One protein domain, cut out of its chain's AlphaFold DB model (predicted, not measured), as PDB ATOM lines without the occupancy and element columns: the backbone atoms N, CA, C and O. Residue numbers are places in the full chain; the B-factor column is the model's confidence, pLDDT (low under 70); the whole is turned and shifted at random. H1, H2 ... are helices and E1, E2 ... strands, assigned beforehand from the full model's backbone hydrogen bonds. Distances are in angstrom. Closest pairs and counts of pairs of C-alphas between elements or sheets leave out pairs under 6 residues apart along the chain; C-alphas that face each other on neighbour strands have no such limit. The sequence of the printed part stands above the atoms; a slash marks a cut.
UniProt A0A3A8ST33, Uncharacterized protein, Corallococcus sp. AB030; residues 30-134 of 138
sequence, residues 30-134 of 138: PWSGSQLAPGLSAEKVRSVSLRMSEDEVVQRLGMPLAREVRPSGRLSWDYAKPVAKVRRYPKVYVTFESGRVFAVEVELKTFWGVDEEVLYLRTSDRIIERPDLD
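Overview. This is residues 30 to 134 of the 138 residues of an uncharacterized protein of Corallococcus sp. AB030 (UniProt A0A3A8ST33). A twisted sheet of six strands zigzags from E1 to E6, with long E3 and E4 in its middle; a small hairpin of two short helices, H1 and H2, grazes it. The printed part has 105 residues, in the order H1 H2 E1 E2 E3 E4 E5 E6. The antiparallel sheet runs E1 E2 E3 E4 E5 E6; the class is mixed, helices and strands. The whole is compact, with a radius of gyration of the C-alphas of 13.3 A and spans of 38 by 27 by 25 A.

Along the chain. E4, residues 100 to 110, is 30.0 A long; E3, residues 89 to 97, 26.4 A; E5, residues 115 to 122, 20.5 A. The shorter strands are E1, residues 66 to 69, E2, residues 75 to 78, and E6, residues 127 to 129. H1, residues 42 to 47, begins with C-alpha 42 at (143.356, 157.254, 98.039); H2 is residues 54 to 61. E6 ends with C-alpha 129 at (143.761, 154.118, 108.173).

Arrangement. The six strands form a meander, each strand the antiparallel neighbour of the one before. N 68 and O 76 of E1 and E2 are 2.8 A apart, N 77 and O 94 of E2 and E3 2.8 A, N 93 and O 105 of E3 and E4 2.9 A, N 106 and O 120 of E4 and E5 2.8 A, and N 121 and O 128 of E5 and E6 2.9 A, within hydrogen-bond range. E5 bends by 58 degrees at residue 119. E1 and E6, the edge strands, are apart. H1 grazes the sheet with residues 42 to 46, H2 with residues 54 to 57. H1 and H2, a helical hairpin, touch, their closest C-alphas, of Lys 44 and Leu 61, 6.0 A apart; they run opposite ways at a tilt of 35.2 degrees, only just steep. In H1 and H2 every O i to N i+4 pair is within hydrogen-bond range.

Size, cuts and confidence. The C-alphas farthest apart, of Pro 30 and Ser 98, are 39.6 A apart. The printed part has no cut and no long link. In residues 30 to 41, which hold no named element, residues 35 to 36 pair antiparallel with residues 80 to 81. Mean pLDDT of the printed part is 90.8; residue 30 is under 70.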
ATOM      1  N   PRO A  30     163.814 167.853  96.014       65.12
ATOM      2  CA  PRO A  30     162.391 167.929  96.304       65.12
ATOM      3  C   PRO A  30     162.061 167.221  97.623       65.12
ATOM      4  O   PRO A  30     162.528 166.109  97.897       65.12
ATOM      5  N   TRP A  31     161.255 167.880  98.457       70.06
ATOM      6  CA  TRP A  31     160.874 167.351  99.768       70.06
ATOM      7  C   TRP A  31     160.065 166.052  99.645       70.06
ATOM      8  O   TRP A  31     160.302 165.092 100.380       70.06
ATOM      9  N   SER A  32     159.163 166.002  98.669       74.81
ATOM     10  CA  SER A  32     158.346 164.842  98.331       74.81
ATOM     11  C   SER A  32     158.310 164.622  96.820       74.81
ATOM     12  O   SER A  32     158.509 165.543  96.027       74.81
ATOM     13  N   GLY A  33     158.064 163.377  96.427       78.06
ATOM     14  CA  GLY A  33     157.779 162.999  95.050       78.06
ATOM     15  C   GLY A  33     157.023 161.681  95.015       78.06
ATOM     16  O   GLY A  33     157.146 160.860  95.923       78.06
ATOM     17  N   SER A  34     156.238 161.471  93.966       81.19
ATOM     18  CA  SER A  34     155.500 160.231  93.762       81.19
ATOM     19  C   SER A  34     155.586 159.800  92.300       81.19
ATOM     20  O   SER A  34     155.527 160.613  91.380       81.19
ATOM     21  N   GLN A  35     155.764 158.499  92.086       86.81
ATOM     22  CA  GLN A  35     155.618 157.873  90.779       86.81
ATOM     23  C   GLN A  35     154.580 156.769  90.924       86.81
ATOM     24  O   GLN A  35     154.910 155.637  91.278       86.81
ATOM     25  N   LEU A  36     153.322 157.143  90.711       91.56
ATOM     26  CA  LEU A  36     152.161 156.284  90.903       91.56
ATOM     27  C   LEU A  36     151.709 155.658  89.582       91.56
ATOM     28  O   LEU A  36     151.984 156.175  88.497       91.56
ATOM     29  N   ALA A  37     150.984 154.550  89.683       91.44
ATOM     30  CA  ALA A  37     150.219 154.016  88.572       91.44
ATOM     31  C   ALA A  37     149.203 155.065  88.069       91.44
ATOM     32  O   ALA A  37     148.671 155.841  88.872       91.44
ATOM     33  N   PRO A  38     148.917 155.112  86.755       89.88
ATOM     34  CA  PRO A  38     148.001 156.098  86.194       89.88
ATOM     35  C   PRO A  38     146.622 156.063  86.859       89.88
ATOM     36  O   PRO A  38     145.958 155.029  86.889       89.88
ATOM     37  N   GLY A  39     146.175 157.217  87.360       87.69
ATOM     38  CA  GLY A  39     144.850 157.371  87.959       87.69
ATOM     39  C   GLY A  39     144.671 156.674  89.308       87.69
ATOM     40  O   GLY A  39     143.523 156.466  89.695       87.69
ATOM     41  N   LEU A  40     145.751 156.296  89.997       92.88
ATOM     42  CA  LEU A  40     145.709 155.816  91.378       92.88
ATOM     43  C   LEU A  40     145.350 156.968  92.328       92.88
ATOM     44  O   LEU A  40     145.953 158.031  92.227       92.88
ATOM     45  N   SER A  41     144.414 156.734  93.248       93.81
ATOM     46  CA  SER A  41     143.981 157.697  94.270       93.81
ATOM     47  C   SER A  41     143.737 157.012  95.616       93.81
ATOM     48  O   SER A  41     143.563 155.786  95.661       93.81
ATOM     49  N   ALA A  42     143.683 157.783  96.707       93.31
ATOM     50  CA  ALA A  42     143.356 157.254  98.039       93.31
ATOM     51  C   ALA A  42     141.986 156.547  98.051       93.31
ATOM     52  O   ALA A  42     141.852 155.425  98.547       93.31
ATOM     53  N   GLU A  43     140.979 157.157  97.421       93.75
ATOM     54  CA  GLU A  43     139.629 156.595  97.282       93.75
ATOM     55  C   GLU A  43     139.642 155.236  96.569       93.75
ATOM     56  O   GLU A  43     139.033 154.264  97.026       93.75
ATOM     57  N   LYS A  44     140.393 155.130  95.470       94.75
ATOM     58  CA  LYS A  44     140.518 153.876  94.725       94.75
ATOM     59  C   LYS A  44     141.194 152.794  95.554       94.75
ATOM     60  O   LYS A  44     140.721 151.658  95.541       94.75
ATOM     61  N   VAL A  45     142.235 153.128  96.316       94.25
ATOM     62  CA  VAL A  45     142.884 152.176  97.232       94.25
ATOM     63  C   VAL A  45     141.903 151.683  98.301       94.25
ATOM     64  O   VAL A  45     141.795 150.473  98.512       94.25
ATOM     65  N   ARG A  46     141.114 152.581  98.906       94.50
ATOM     66  CA  ARG A  46     140.057 152.226  99.877       94.50
ATOM     67  C   ARG A  46     138.981 151.317  99.273       94.50
ATOM     68  O   ARG A  46     138.443 150.445  99.959       94.50
ATOM     69  N   SER A  47     138.685 151.486  97.981       94.38
ATOM     70  CA  SER A  47     137.686 150.679  97.269       94.38
ATOM     71  C   SER A  47     138.097 149.209  97.089       94.38
ATOM     72  O   SER A  47     137.235 148.351  96.869       94.38
ATOM     73  N   VAL A  48     139.391 148.889  97.215       95.19
ATOM     74  CA  VAL A  48     139.873 147.506  97.177       95.19
ATOM     75  C   VAL A  48     139.595 146.828  98.513       95.19
ATOM     76  O   VAL A  48     140.005 147.274  99.586       95.19
ATOM     77  N   SER A  49     138.885 145.708  98.439       93.38
ATOM     78  CA  SER A  49     138.612 144.843  99.580       93.38
ATOM     79  C   SER A  49     139.334 143.516  99.434       93.38
ATOM     80  O   SER A  49     139.737 143.095  98.350       93.38
ATOM     81  N   LEU A  50     139.459 142.835 100.565       94.25
ATOM     82  CA  LEU A  50     139.984 141.482 100.612       94.25
ATOM     83  C   LEU A  50     139.152 140.546  99.735       94.25
ATOM     84  O   LEU A  50     137.957 140.759  99.530       94.25
ATOM     85  N   ARG A  51     139.788 139.468  99.280       95.31
ATOM     86  CA  ARG A  51     139.207 138.401  98.451       95.31
ATOM     87  C   ARG A  51     138.847 138.778  97.013       95.31
ATOM     88  O   ARG A  51     138.472 137.871  96.260       95.31
ATOM     89  N   MET A  52     138.991 140.050  96.638       96.81
ATOM     90  CA  MET A  52     138.826 140.495  95.255       96.81
ATOM     91  C   MET A  52     139.791 139.764  94.325       96.81
ATOM     92  O   MET A  52     140.912 139.450  94.730       96.81
ATOM     93  N   SER A  53     139.352 139.476  93.104       96.94
ATOM     94  CA  SER A  53     140.211 138.887  92.078       96.94
ATOM     95  C   SER A  53     141.194 139.912  91.510       96.94
ATOM     96  O   SER A  53     141.031 141.123  91.666       96.94
ATOM     97  N   GLU A  54     142.213 139.424  90.809       96.50
ATOM     98  CA  GLU A  54     143.151 140.267  90.062       96.50
ATOM     99  C   GLU A  54     142.430 141.200  89.070       96.50
ATOM    100  O   GLU A  54     142.726 142.394  89.029       96.50
ATOM    101  N   ASP A  55     141.424 140.701  88.345       96.44
ATOM    102  CA  ASP A  55     140.648 141.495  87.380       96.44
ATOM    103  C   ASP A  55     139.826 142.601  88.053       96.44
ATOM    104  O   ASP A  55     139.782 143.733  87.571       96.44
ATOM    105  N   GLU A  56     139.206 142.303  89.198       96.75
ATOM    106  CA  GLU A  56     138.460 143.295  89.981       96.75
ATOM    107  C   GLU A  56     139.370 144.408  90.507       96.75
ATOM    108  O   GLU A  56     138.950 145.564  90.613       96.75
ATOM    109  N   VAL A  57     140.618 144.074  90.842       96.44
ATOM    110  CA  VAL A  57     141.619 145.064  91.243       96.44
ATOM    111  C   VAL A  57     142.041 145.908  90.042       96.44
ATOM    112  O   VAL A  57     142.084 147.129  90.170       96.44
ATOM    113  N   VAL A  58     142.278 145.307  88.871       95.56
ATOM    114  CA  VAL A  58     142.616 146.050  87.641       95.56
ATOM    115  C   VAL A  58     141.495 147.007  87.235       95.56
ATOM    116  O   VAL A  58     141.772 148.135  86.837       95.56
ATOM    117  N   GLN A  59     140.229 146.609  87.372       94.69
ATOM    118  CA  GLN A  59     139.093 147.487  87.076       94.69
ATOM    119  C   GLN A  59     139.026 148.709  88.005       94.69
ATOM    120  O   GLN A  59     138.606 149.781  87.574       94.69
ATOM    121  N   ARG A  60     139.446 148.565  89.270       94.38
ATOM    122  CA  ARG A  60     139.412 149.647  90.267       94.38
ATOM    123  C   ARG A  60     140.652 150.538  90.231       94.38
ATOM    124  O   ARG A  60     140.534 151.762  90.189       94.38
ATOM    125  N   LEU A  61     141.833 149.925  90.278       94.38
ATOM    126  CA  LEU A  61     143.120 150.611  90.417       94.38
ATOM    127  C   LEU A  61     143.835 150.850  89.082       94.38
ATOM    128  O   LEU A  61     144.738 151.680  89.024       94.38
ATOM    129  N   GLY A  62     143.450 150.145  88.018       93.88
ATOM    130  CA  GLY A  62     144.217 150.081  86.777       93.88
ATOM    131  C   GLY A  62     145.345 149.046  86.833       93.88
ATOM    132  O   GLY A  62     145.419 148.209  87.732       93.88
ATOM    133  N   MET A  63     146.233 149.085  85.838       94.62
ATOM    134  CA  MET A  63     147.384 148.179  85.783       94.62
ATOM    135  C   MET A  63     148.474 148.607  86.780       94.62
ATOM    136  O   MET A  63     148.802 149.795  86.840       94.62
ATOM    137  N   PRO A  64     149.090 147.663  87.518       95.69
ATOM    138  CA  PRO A  64     150.211 147.973  88.400       95.69
ATOM    139  C   PRO A  64     151.474 148.331  87.605       95.69
ATOM    140  O   PRO A  64     151.632 147.948  86.443       95.69
ATOM    141  N   LEU A  65     152.410 149.026  88.253       94.19
ATOM    142  CA  LEU A  65     153.703 149.397  87.669       94.19
ATOM    143  C   LEU A  65     154.698 148.233  87.635       94.19
ATOM    144  O   LEU A  65     155.617 148.239  86.808       94.19
ATOM    145  N   ALA A  66     154.560 147.289  88.565       94.12
ATOM    146  CA  ALA A  66     155.335 146.059  88.624       94.12
ATOM    147  C   ALA A  66     154.524 144.939  89.288       94.12
ATOM    148  O   ALA A  66     153.584 145.187  90.045       94.12
ATOM    149  N   ARG A  67     154.892 143.697  88.972       94.81
ATOM    150  CA  ARG A  67     154.326 142.480  89.557       94.81
ATOM    151  C   ARG A  67     155.482 141.571  89.937       94.81
ATOM    152  O   ARG A  67     156.343 141.307  89.099       94.81
ATOM    153  N   GLU A  68     155.488 141.088  91.167       94.44
ATOM    154  CA  GLU A  68     156.545 140.237  91.699       94.44
ATOM    155  C   GLU A  68     155.936 139.070  92.474       94.44
ATOM    156  O   GLU A  68     155.035 139.252  93.289       94.44
ATOM    157  N   VAL A  69     156.433 137.856  92.242       93.62
ATOM    158  CA  VAL A  69     156.097 136.706  93.086       93.62
ATOM    159  C   VAL A  69     157.105 136.663  94.226       93.62
ATOM    160  O   VAL A  69     158.291 136.433  94.003       93.62
ATOM    161  N   ARG A  70     156.637 136.893  95.455       89.81
ATOM    162  CA  ARG A  70     157.483 136.842  96.649       89.81
ATOM    163  C   ARG A  70     157.936 135.402  96.923       89.81
ATOM    164  O   ARG A  70     157.216 134.466  96.571       89.81
ATOM    165  N   PRO A  71     159.048 135.194  97.653       88.06
ATOM    166  CA  PRO A  71     159.504 133.856  98.051       88.06
ATOM    167  C   PRO A  71     158.453 133.021  98.799       88.06
ATOM    168  O   PRO A  71     158.492 131.798  98.761       88.06
ATOM    169  N   SER A  72     157.479 133.672  99.441       88.00
ATOM    170  CA  SER A  72     156.323 133.029 100.075       88.00
ATOM    171  C   SER A  72     155.296 132.443  99.091       88.00
ATOM    172  O   SER A  72     154.269 131.939  99.530       88.00
ATOM    173  N   GLY A  73     155.499 132.576  97.776       89.94
ATOM    174  CA  GLY A  73     154.541 132.184  96.733       89.94
ATOM    175  C   GLY A  73     153.382 133.167  96.535       89.94
ATOM    176  O   GLY A  73     152.531 132.952  95.677       89.94
ATOM    177  N   ARG A  74     153.345 134.260  97.307       94.19
ATOM    178  CA  ARG A  74     152.338 135.323  97.178       94.19
ATOM    179  C   ARG A  74     152.705 136.265  96.041       94.19
ATOM    180  O   ARG A  74     153.873 136.609  95.872       94.19
ATOM    181  N   LEU A  75     151.703 136.727  95.308       96.44
ATOM    182  CA  LEU A  75     151.879 137.700  94.235       96.44
ATOM    183  C   LEU A  75     151.737 139.112  94.814       96.44
ATOM    184  O   LEU A  75     150.741 139.421  95.448       96.44
ATOM    185  N   SER A  76     152.737 139.961  94.623       96.00
ATOM    186  CA  SER A  76     152.778 141.356  95.067       96.00
ATOM    187  C   SER A  76     152.695 142.259  93.846       96.00
ATOM    188  O   SER A  76     153.443 142.082  92.883       96.00
ATOM    189  N   TRP A  77     151.770 143.208  93.859       97.06
ATOM    190  CA  TRP A  77     151.629 144.223  92.824       97.06
ATOM    191  C   TRP A  77     151.998 145.585  93.384       97.06
ATOM    192  O   TRP A  77     151.437 146.016  94.391       97.06
ATOM    193  N   ASP A  78     152.887 146.272  92.676       95.38
ATOM    194  CA  ASP A  78     153.404 147.570  93.080       95.38
ATOM    195  C   ASP A  78     152.747 148.659  92.238       95.38
ATOM    196  O   ASP A  78     152.873 148.697  91.010       95.38
ATOM    197  N   TYR A  79     152.062 149.576  92.909       95.12
ATOM    198  CA  TYR A  79     151.387 150.716  92.288       95.12
ATOM    199  C   TYR A  79     152.156 152.027  92.456       95.12
ATOM    200  O   TYR A  79     151.752 153.047  91.904       95.12
ATOM    201  N   ALA A  80     153.277 152.004  93.175       92.44
ATOM    202  CA  ALA A  80     154.166 153.146  93.322       92.44
ATOM    203  C   ALA A  80     155.632 152.708  93.236       92.44
ATOM    204  O   ALA A  80     156.013 151.671  93.781       92.44
ATOM    205  N   LYS A  81     156.461 153.506  92.555       84.44
ATOM    206  CA  LYS A  81     157.912 153.293  92.463       84.44
ATOM    207  C   LYS A  81     158.667 154.276  93.361       84.44
ATOM    208  O   LYS A  81     158.234 155.422  93.495       84.44
ATOM    209  N   PRO A  82     159.818 153.866  93.932       82.31
ATOM    210  CA  PRO A  82     160.715 154.796  94.600       82.31
ATOM    211  C   PRO A  82     161.119 155.924  93.655       82.31
ATOM    212  O   PRO A  82     161.552 155.675  92.529       82.31
ATOM    213  N   VAL A  83     161.011 157.161  94.130       81.69
ATOM    214  CA  VAL A  83     161.498 158.324  93.392       81.69
ATOM    215  C   VAL A  83     162.915 158.613  93.866       81.69
ATOM    216  O   VAL A  83     163.171 158.813  95.053       81.69
ATOM    217  N   ALA A  84     163.873 158.592  92.942       75.69
ATOM    218  CA  ALA A  84     165.247 158.929  93.276       75.69
ATOM    219  C   ALA A  84     165.338 160.401  93.700       75.69
ATOM    220  O   ALA A  84     164.693 161.267  93.113       75.69
ATOM    221  N   LYS A  85     166.207 160.688  94.674       78.38
ATOM    222  CA  LYS A  85     166.507 162.054  95.128       78.38
ATOM    223  C   LYS A  85     165.291 162.808  95.697       78.38
ATOM    224  O   LYS A  85     165.200 164.014  95.506       78.38
ATOM    225  N   VAL A  86     164.390 162.132  96.410       80.56
ATOM    226  CA  VAL A  86     163.376 162.797  97.251       80.56
ATOM    227  C   VAL A  86     163.442 162.274  98.678       80.56
ATOM    228  O   VAL A  86     163.819 161.123  98.912       80.56
ATOM    229  N   ARG A  87     163.079 163.120  99.647       79.44
ATOM    230  CA  ARG A  87     163.115 162.735 101.068       79.44
ATOM    231  C   ARG A  87     161.942 161.844 101.464       79.44
ATOM    232  O   ARG A  87     162.101 161.031 102.376       79.44
ATOM    233  N   ARG A  88     160.787 162.021 100.813       86.56
ATOM    234  CA  ARG A  88     159.553 161.272 101.075       86.56
ATOM    235  C   ARG A  88     158.906 160.779  99.786       86.56
ATOM    236  O   ARG A  88     158.800 161.549  98.833       86.56
ATOM    237  N   TYR A  89     158.450 159.531  99.775       89.38
ATOM    238  CA  TYR A  89     157.679 158.970  98.666       89.38
ATOM    239  C   TYR A  89     156.738 157.856  99.148       89.38
ATOM    240  O   TYR A  89     157.094 157.113 100.067       89.38
ATOM    241  N   PRO A  90     155.546 157.716  98.545       92.25
ATOM    242  CA  PRO A  90     154.648 156.618  98.859       92.25
ATOM    243  C   PRO A  90     155.102 155.305  98.233       92.25
ATOM    244  O   PRO A  90     155.705 155.263  97.158       92.25
ATOM    245  N   LYS A  91     154.707 154.221  98.883       93.19
ATOM    246  CA  LYS A  91     154.747 152.857  98.383       93.19
ATOM    247  C   LYS A  91     153.362 152.252  98.552       93.19
ATOM    248  O   LYS A  91     152.782 152.336  99.627       93.19
ATOM    249  N   VAL A  92     152.821 151.702  97.471       94.88
ATOM    250  CA  VAL A  92     151.463 151.152  97.431       94.88
ATOM    251  C   VAL A  92     151.544 149.734  96.903       94.88
ATOM    252  O   VAL A  92     152.013 149.522  95.780       94.88
ATOM    253  N   TYR A  93     151.071 148.793  97.709       94.50
ATOM    254  CA  TYR A  93     151.172 147.367  97.459       94.50
ATOM    255  C   TYR A  93     149.812 146.691  97.568       94.50
ATOM    256  O   TYR A  93     149.059 146.915  98.516       94.50
ATOM    257  N   VAL A  94     149.526 145.803  96.621       96.81
ATOM    258  CA  VAL A  94     148.434 144.835  96.744       96.81
ATOM    259  C   VAL A  94     149.044 143.446  96.715       96.81
ATOM    260  O   VAL A  94     149.683 143.059  95.740       96.81
ATOM    261  N   THR A  95     148.865 142.697  97.797       96.81
ATOM    262  CA  THR A  95     149.328 141.314  97.896       96.81
ATOM    263  C   THR A  95     148.161 140.374  97.658       96.81
ATOM    264  O   THR A  95     147.095 140.535  98.251       96.81
ATOM    265  N   PHE A  96     148.389 139.361  96.835       96.81
ATOM    266  CA  PHE A  96     147.451 138.307  96.506       96.81
ATOM    267  C   PHE A  96     147.935 136.966  97.052       96.81
ATOM    268  O   PHE A  96     149.123 136.632  97.019       96.81
ATOM    269  N   GLU A  97     146.977 136.170  97.504       95.81
ATOM    270  CA  GLU A  97     147.149 134.780  97.895       95.81
ATOM    271  C   GLU A  97     146.069 133.965  97.180       95.81
ATOM    272  O   GLU A  97     144.891 134.326  97.197       95.81
ATOM    273  N   SER A  98     146.478 132.911  96.470       93.12
ATOM    274  CA  SER A  98     145.565 132.075  95.672       93.12
ATOM    275  C   SER A  98     144.677 132.875  94.695       93.12
ATOM    276  O   SER A  98     143.485 132.600  94.561       93.12
ATOM    277  N   GLY A  99     145.253 133.886  94.028       93.56
ATOM    278  CA  GLY A  99     144.564 134.722  93.030       93.56
ATOM    279  C   GLY A  99     143.575 135.737  93.613       93.56
ATOM    280  O   GLY A  99     142.744 136.286  92.889       93.56
ATOM    281  N   ARG A 100     143.620 135.968  94.931       96.25
ATOM    282  CA  ARG A 100     142.713 136.873  95.638       96.25
ATOM    283  C   ARG A 100     143.465 137.842  96.531       96.25
ATOM    284  O   ARG A 100     144.466 137.464  97.129       96.25
ATOM    285  N   VAL A 101     142.960 139.067  96.672       97.12
ATOM    286  CA  VAL A 101     143.555 140.083  97.552       97.12
ATOM    287  C   VAL A 101     143.631 139.558  98.984       97.12
ATOM    288  O   VAL A 101     142.611 139.284  99.623       97.12
ATOM    289  N   PHE A 102     144.859 139.449  99.474       96.12
ATOM    290  CA  PHE A 102     145.213 139.080 100.837       96.12
ATOM    291  C   PHE A 102     145.472 140.321 101.697       96.12
ATOM    292  O   PHE A 102     145.026 140.381 102.840       96.12
ATOM    293  N   ALA A 103     146.171 141.312 101.138       96.06
ATOM    294  CA  ALA A 103     146.495 142.550 101.832       96.06
ATOM    295  C   ALA A 103     146.565 143.735 100.868       96.06
ATOM    296  O   ALA A 103     146.986 143.585  99.719       96.06
ATOM    297  N   VAL A 104     146.195 144.912 101.362       96.25
ATOM    298  CA  VAL A 104     146.428 146.200 100.701       96.25
ATOM    299  C   VAL A 104     147.186 147.084 101.674       96.25
ATOM    300  O   VAL A 104     146.756 147.231 102.815       96.25
ATOM    301  N   GLU A 105     148.295 147.658 101.232       95.38
ATOM    302  CA  GLU A 105     149.195 148.420 102.088       95.38
ATOM    303  C   GLU A 105     149.661 149.697 101.388       95.38
ATOM    304  O   GLU A 105     150.010 149.688 100.204       95.38
ATOM    305  N   VAL A 106     149.649 150.799 102.132       94.69
ATOM    306  CA  VAL A 106     150.230 152.080 101.744       94.69
ATOM    307  C   VAL A 106     151.187 152.519 102.832       94.69
ATOM    308  O   VAL A 106     150.794 152.760 103.976       94.69
ATOM    309  N   GLU A 107     152.439 152.674 102.443       94.19
ATOM    310  CA  GLU A 107     153.510 153.170 103.287       94.19
ATOM    311  C   GLU A 107     153.998 154.513 102.763       94.19
ATOM    312  O   GLU A 107     154.145 154.717 101.557       94.19
ATOM    313  N   LEU A 108     154.347 155.410 103.674       92.19
ATOM    314  CA  LEU A 108     155.156 156.574 103.376       92.19
ATOM    315  C   LEU A 108     156.595 156.279 103.782       92.19
ATOM    316  O   LEU A 108     156.919 156.170 104.963       92.19
ATOM    317  N   LYS A 109     157.482 156.179 102.794       89.62
ATOM    318  CA  LYS A 109     158.918 156.154 103.051       89.62
ATOM    319  C   LYS A 109     159.379 157.565 103.378       89.62
ATOM    320  O   LYS A 109     159.096 158.495 102.625       89.62
ATOM    321  N   THR A 110     160.096 157.727 104.484       85.31
ATOM    322  CA  THR A 110     160.650 159.004 104.945       85.31
ATOM    323  C   THR A 110     162.163 158.900 105.136       85.31
ATOM    324  O   THR A 110     162.739 157.820 105.015       85.31
ATOM    325  N   PHE A 111     162.837 160.042 105.321       80.25
ATOM    326  CA  PHE A 111     164.296 160.117 105.462       80.25
ATOM    327  C   PHE A 111     165.049 159.313 104.387       80.25
ATOM    328  O   PHE A 111     165.910 158.499 104.697       80.25
ATOM    329  N   TRP A 112     164.716 159.539 103.108       72.50
ATOM    330  CA  TRP A 112     165.314 158.825 101.963       72.50
ATOM    331  C   TRP A 112     164.966 157.330 101.893       72.50
ATOM    332  O   TRP A 112     165.645 156.556 101.222       72.50
ATOM    333  N   GLY A 113     163.883 156.929 102.558       73.62
ATOM    334  CA  GLY A 113     163.439 155.543 102.663       73.62
ATOM    335  C   GLY A 113     164.167 154.718 103.713       73.62
ATOM    336  O   GLY A 113     164.061 153.497 103.662       73.62
ATOM    337  N   VAL A 114     164.874 155.372 104.641       78.00
ATOM    338  CA  VAL A 114     165.404 154.732 105.854       78.00
ATOM    339  C   VAL A 114     164.266 154.384 106.808       78.00
ATOM    340  O   VAL A 114     164.242 153.283 107.347       78.00
ATOM    341  N   ASP A 115     163.309 155.300 106.951       83.88
ATOM    342  CA  ASP A 115     162.158 155.129 107.827       83.88
ATOM    343  C   ASP A 115     160.885 154.903 107.008       83.88
ATOM    344  O   ASP A 115     160.757 155.342 105.857       83.88
ATOM    345  N   GLU A 116     159.913 154.235 107.618       88.81
ATOM    346  CA  GLU A 116     158.627 153.921 107.010       88.81
ATOM    347  C   GLU A 116     157.479 154.175 107.979       88.81
ATOM    348  O   GLU A 116     157.566 153.906 109.177       88.81
ATOM    349  N   GLU A 117     156.386 154.696 107.440       91.00
ATOM    350  CA  GLU A 117     155.151 154.898 108.174       91.00
ATOM    351  C   GLU A 117     153.994 154.261 107.413       91.00
ATOM    352  O   GLU A 117     153.721 154.615 106.269       91.00
ATOM    353  N   VAL A 118     153.302 153.315 108.047       92.69
ATOM    354  CA  VAL A 118     152.114 152.682 107.464       92.69
ATOM    355  C   VAL A 118     150.936 153.649 107.578       92.69
ATOM    356  O   VAL A 118     150.448 153.928 108.681       92.69
ATOM    357  N   LEU A 119     150.487 154.158 106.430       93.06
ATOM    358  CA  LEU A 119     149.352 155.074 106.316       93.06
ATOM    359  C   LEU A 119     148.034 154.326 106.143       93.06
ATOM    360  O   LEU A 119     147.008 154.740 106.677       93.06
ATOM    361  N   TYR A 120     148.068 153.210 105.421       95.06
ATOM    362  CA  TYR A 120     146.909 152.357 105.224       95.06
ATOM    363  C   TYR A 120     147.336 150.897 105.215       95.06
ATOM    364  O   TYR A 120     148.288 150.529 104.536       95.06
ATOM    365  N   LEU A 121     146.620 150.060 105.951       95.75
ATOM    366  CA  LEU A 121     146.789 148.615 105.913       95.75
ATOM    367  C   LEU A 121     145.420 147.977 106.027       95.75
ATOM    368  O   LEU A 121     144.684 148.251 106.970       95.75
ATOM    369  N   ARG A 122     145.100 147.089 105.097       95.56
ATOM    370  CA  ARG A 122     143.894 146.276 105.153       95.56
ATOM    371  C   ARG A 122     144.264 144.820 104.976       95.56
ATOM    372  O   ARG A 122     144.638 144.396 103.885       95.56
ATOM    373  N   THR A 123     144.112 144.069 106.052       94.69
ATOM    374  CA  THR A 123     144.295 142.621 106.133       94.69
ATOM    375  C   THR A 123     143.057 142.001 106.777       94.69
ATOM    376  O   THR A 123     142.137 142.702 107.202       94.69
ATOM    377  N   SER A 124     142.978 140.670 106.821       90.94
ATOM    378  CA  SER A 124     141.828 139.975 107.421       90.94
ATOM    379  C   SER A 124     141.681 140.208 108.926       90.94
ATOM    380  O   SER A 124     140.587 140.070 109.462       90.94
ATOM    381  N   ASP A 125     142.784 140.514 109.598       90.56
ATOM    382  CA  ASP A 125     142.903 140.683 111.043       90.56
ATOM    383  C   ASP A 125     142.893 142.153 111.477       90.56
ATOM    384  O   ASP A 125     142.537 142.449 112.619       90.56
ATOM    385  N   ARG A 126     143.272 143.083 110.589       91.44
ATOM    386  CA  ARG A 126     143.487 144.481 110.958       91.44
ATOM    387  C   ARG A 126     143.154 145.453 109.831       91.44
ATOM    388  O   ARG A 126     143.419 145.208 108.656       91.44
ATOM    389  N   ILE A 127     142.625 146.607 110.232       92.69
ATOM    390  CA  ILE A 127     142.506 147.793 109.386       92.69
ATOM    391  C   ILE A 127     143.236 148.946 110.082       92.69
ATOM    392  O   ILE A 127     142.991 149.223 111.256       92.69
ATOM    393  N   ILE A 128     144.165 149.577 109.371       92.69
ATOM    394  CA  ILE A 128     144.830 150.825 109.744       92.69
ATOM    395  C   ILE A 128     144.476 151.835 108.665       92.69
ATOM    396  O   ILE A 128     144.650 151.554 107.482       92.69
ATOM    397  N   GLU A 129     144.021 153.008 109.075       92.88
ATOM    398  CA  GLU A 129     143.761 154.118 108.173       92.88
ATOM    399  C   GLU A 129     144.142 155.414 108.879       92.88
ATOM    400  O   GLU A 129     143.571 155.761 109.914       92.88
ATOM    401  N   ARG A 130     145.155 156.094 108.347       91.00
ATOM    402  CA  ARG A 130     145.596 157.400 108.825       91.00
ATOM    403  C   ARG A 130     145.020 158.508 107.945       91.00
ATOM    404  O   ARG A 130     144.926 158.315 106.733       91.00
ATOM    405  N   PRO A 131     144.692 159.673 108.530       85.31
ATOM    406  CA  PRO A 131     144.190 160.817 107.769       85.31
ATOM    407  C   PRO A 131     145.205 161.318 106.730       85.31
ATOM    408  O   PRO A 131     144.806 161.760 105.661       85.31
ATOM    409  N   ASP A 132     146.505 161.151 106.993       87.38
ATOM    410  CA  ASP A 132     147.593 161.596 106.108       87.38
ATOM    411  C   ASP A 132     147.631 160.854 104.753       87.38
ATOM    412  O   ASP A 132     148.417 161.199 103.871       87.38
ATOM    413  N   LEU A 133     146.813 159.808 104.565       88.75
ATOM    414  CA  LEU A 133     146.714 159.081 103.298       88.75
ATOM    415  C   LEU A 133     146.291 159.999 102.141       88.75
ATOM    416  O   LEU A 133     146.869 159.909 101.057       88.75
ATOM    417  N   ASP A 134     145.311 160.871 102.387       89.00
ATOM    418  CA  ASP A 134     144.748 161.792 101.391       89.00
ATOM    419  C   ASP A 134     145.718 162.947 101.049       89.00
ATOM    420  O   ASP A 134     145.589 163.583 100.008       89.00
TER     421      ASP A 134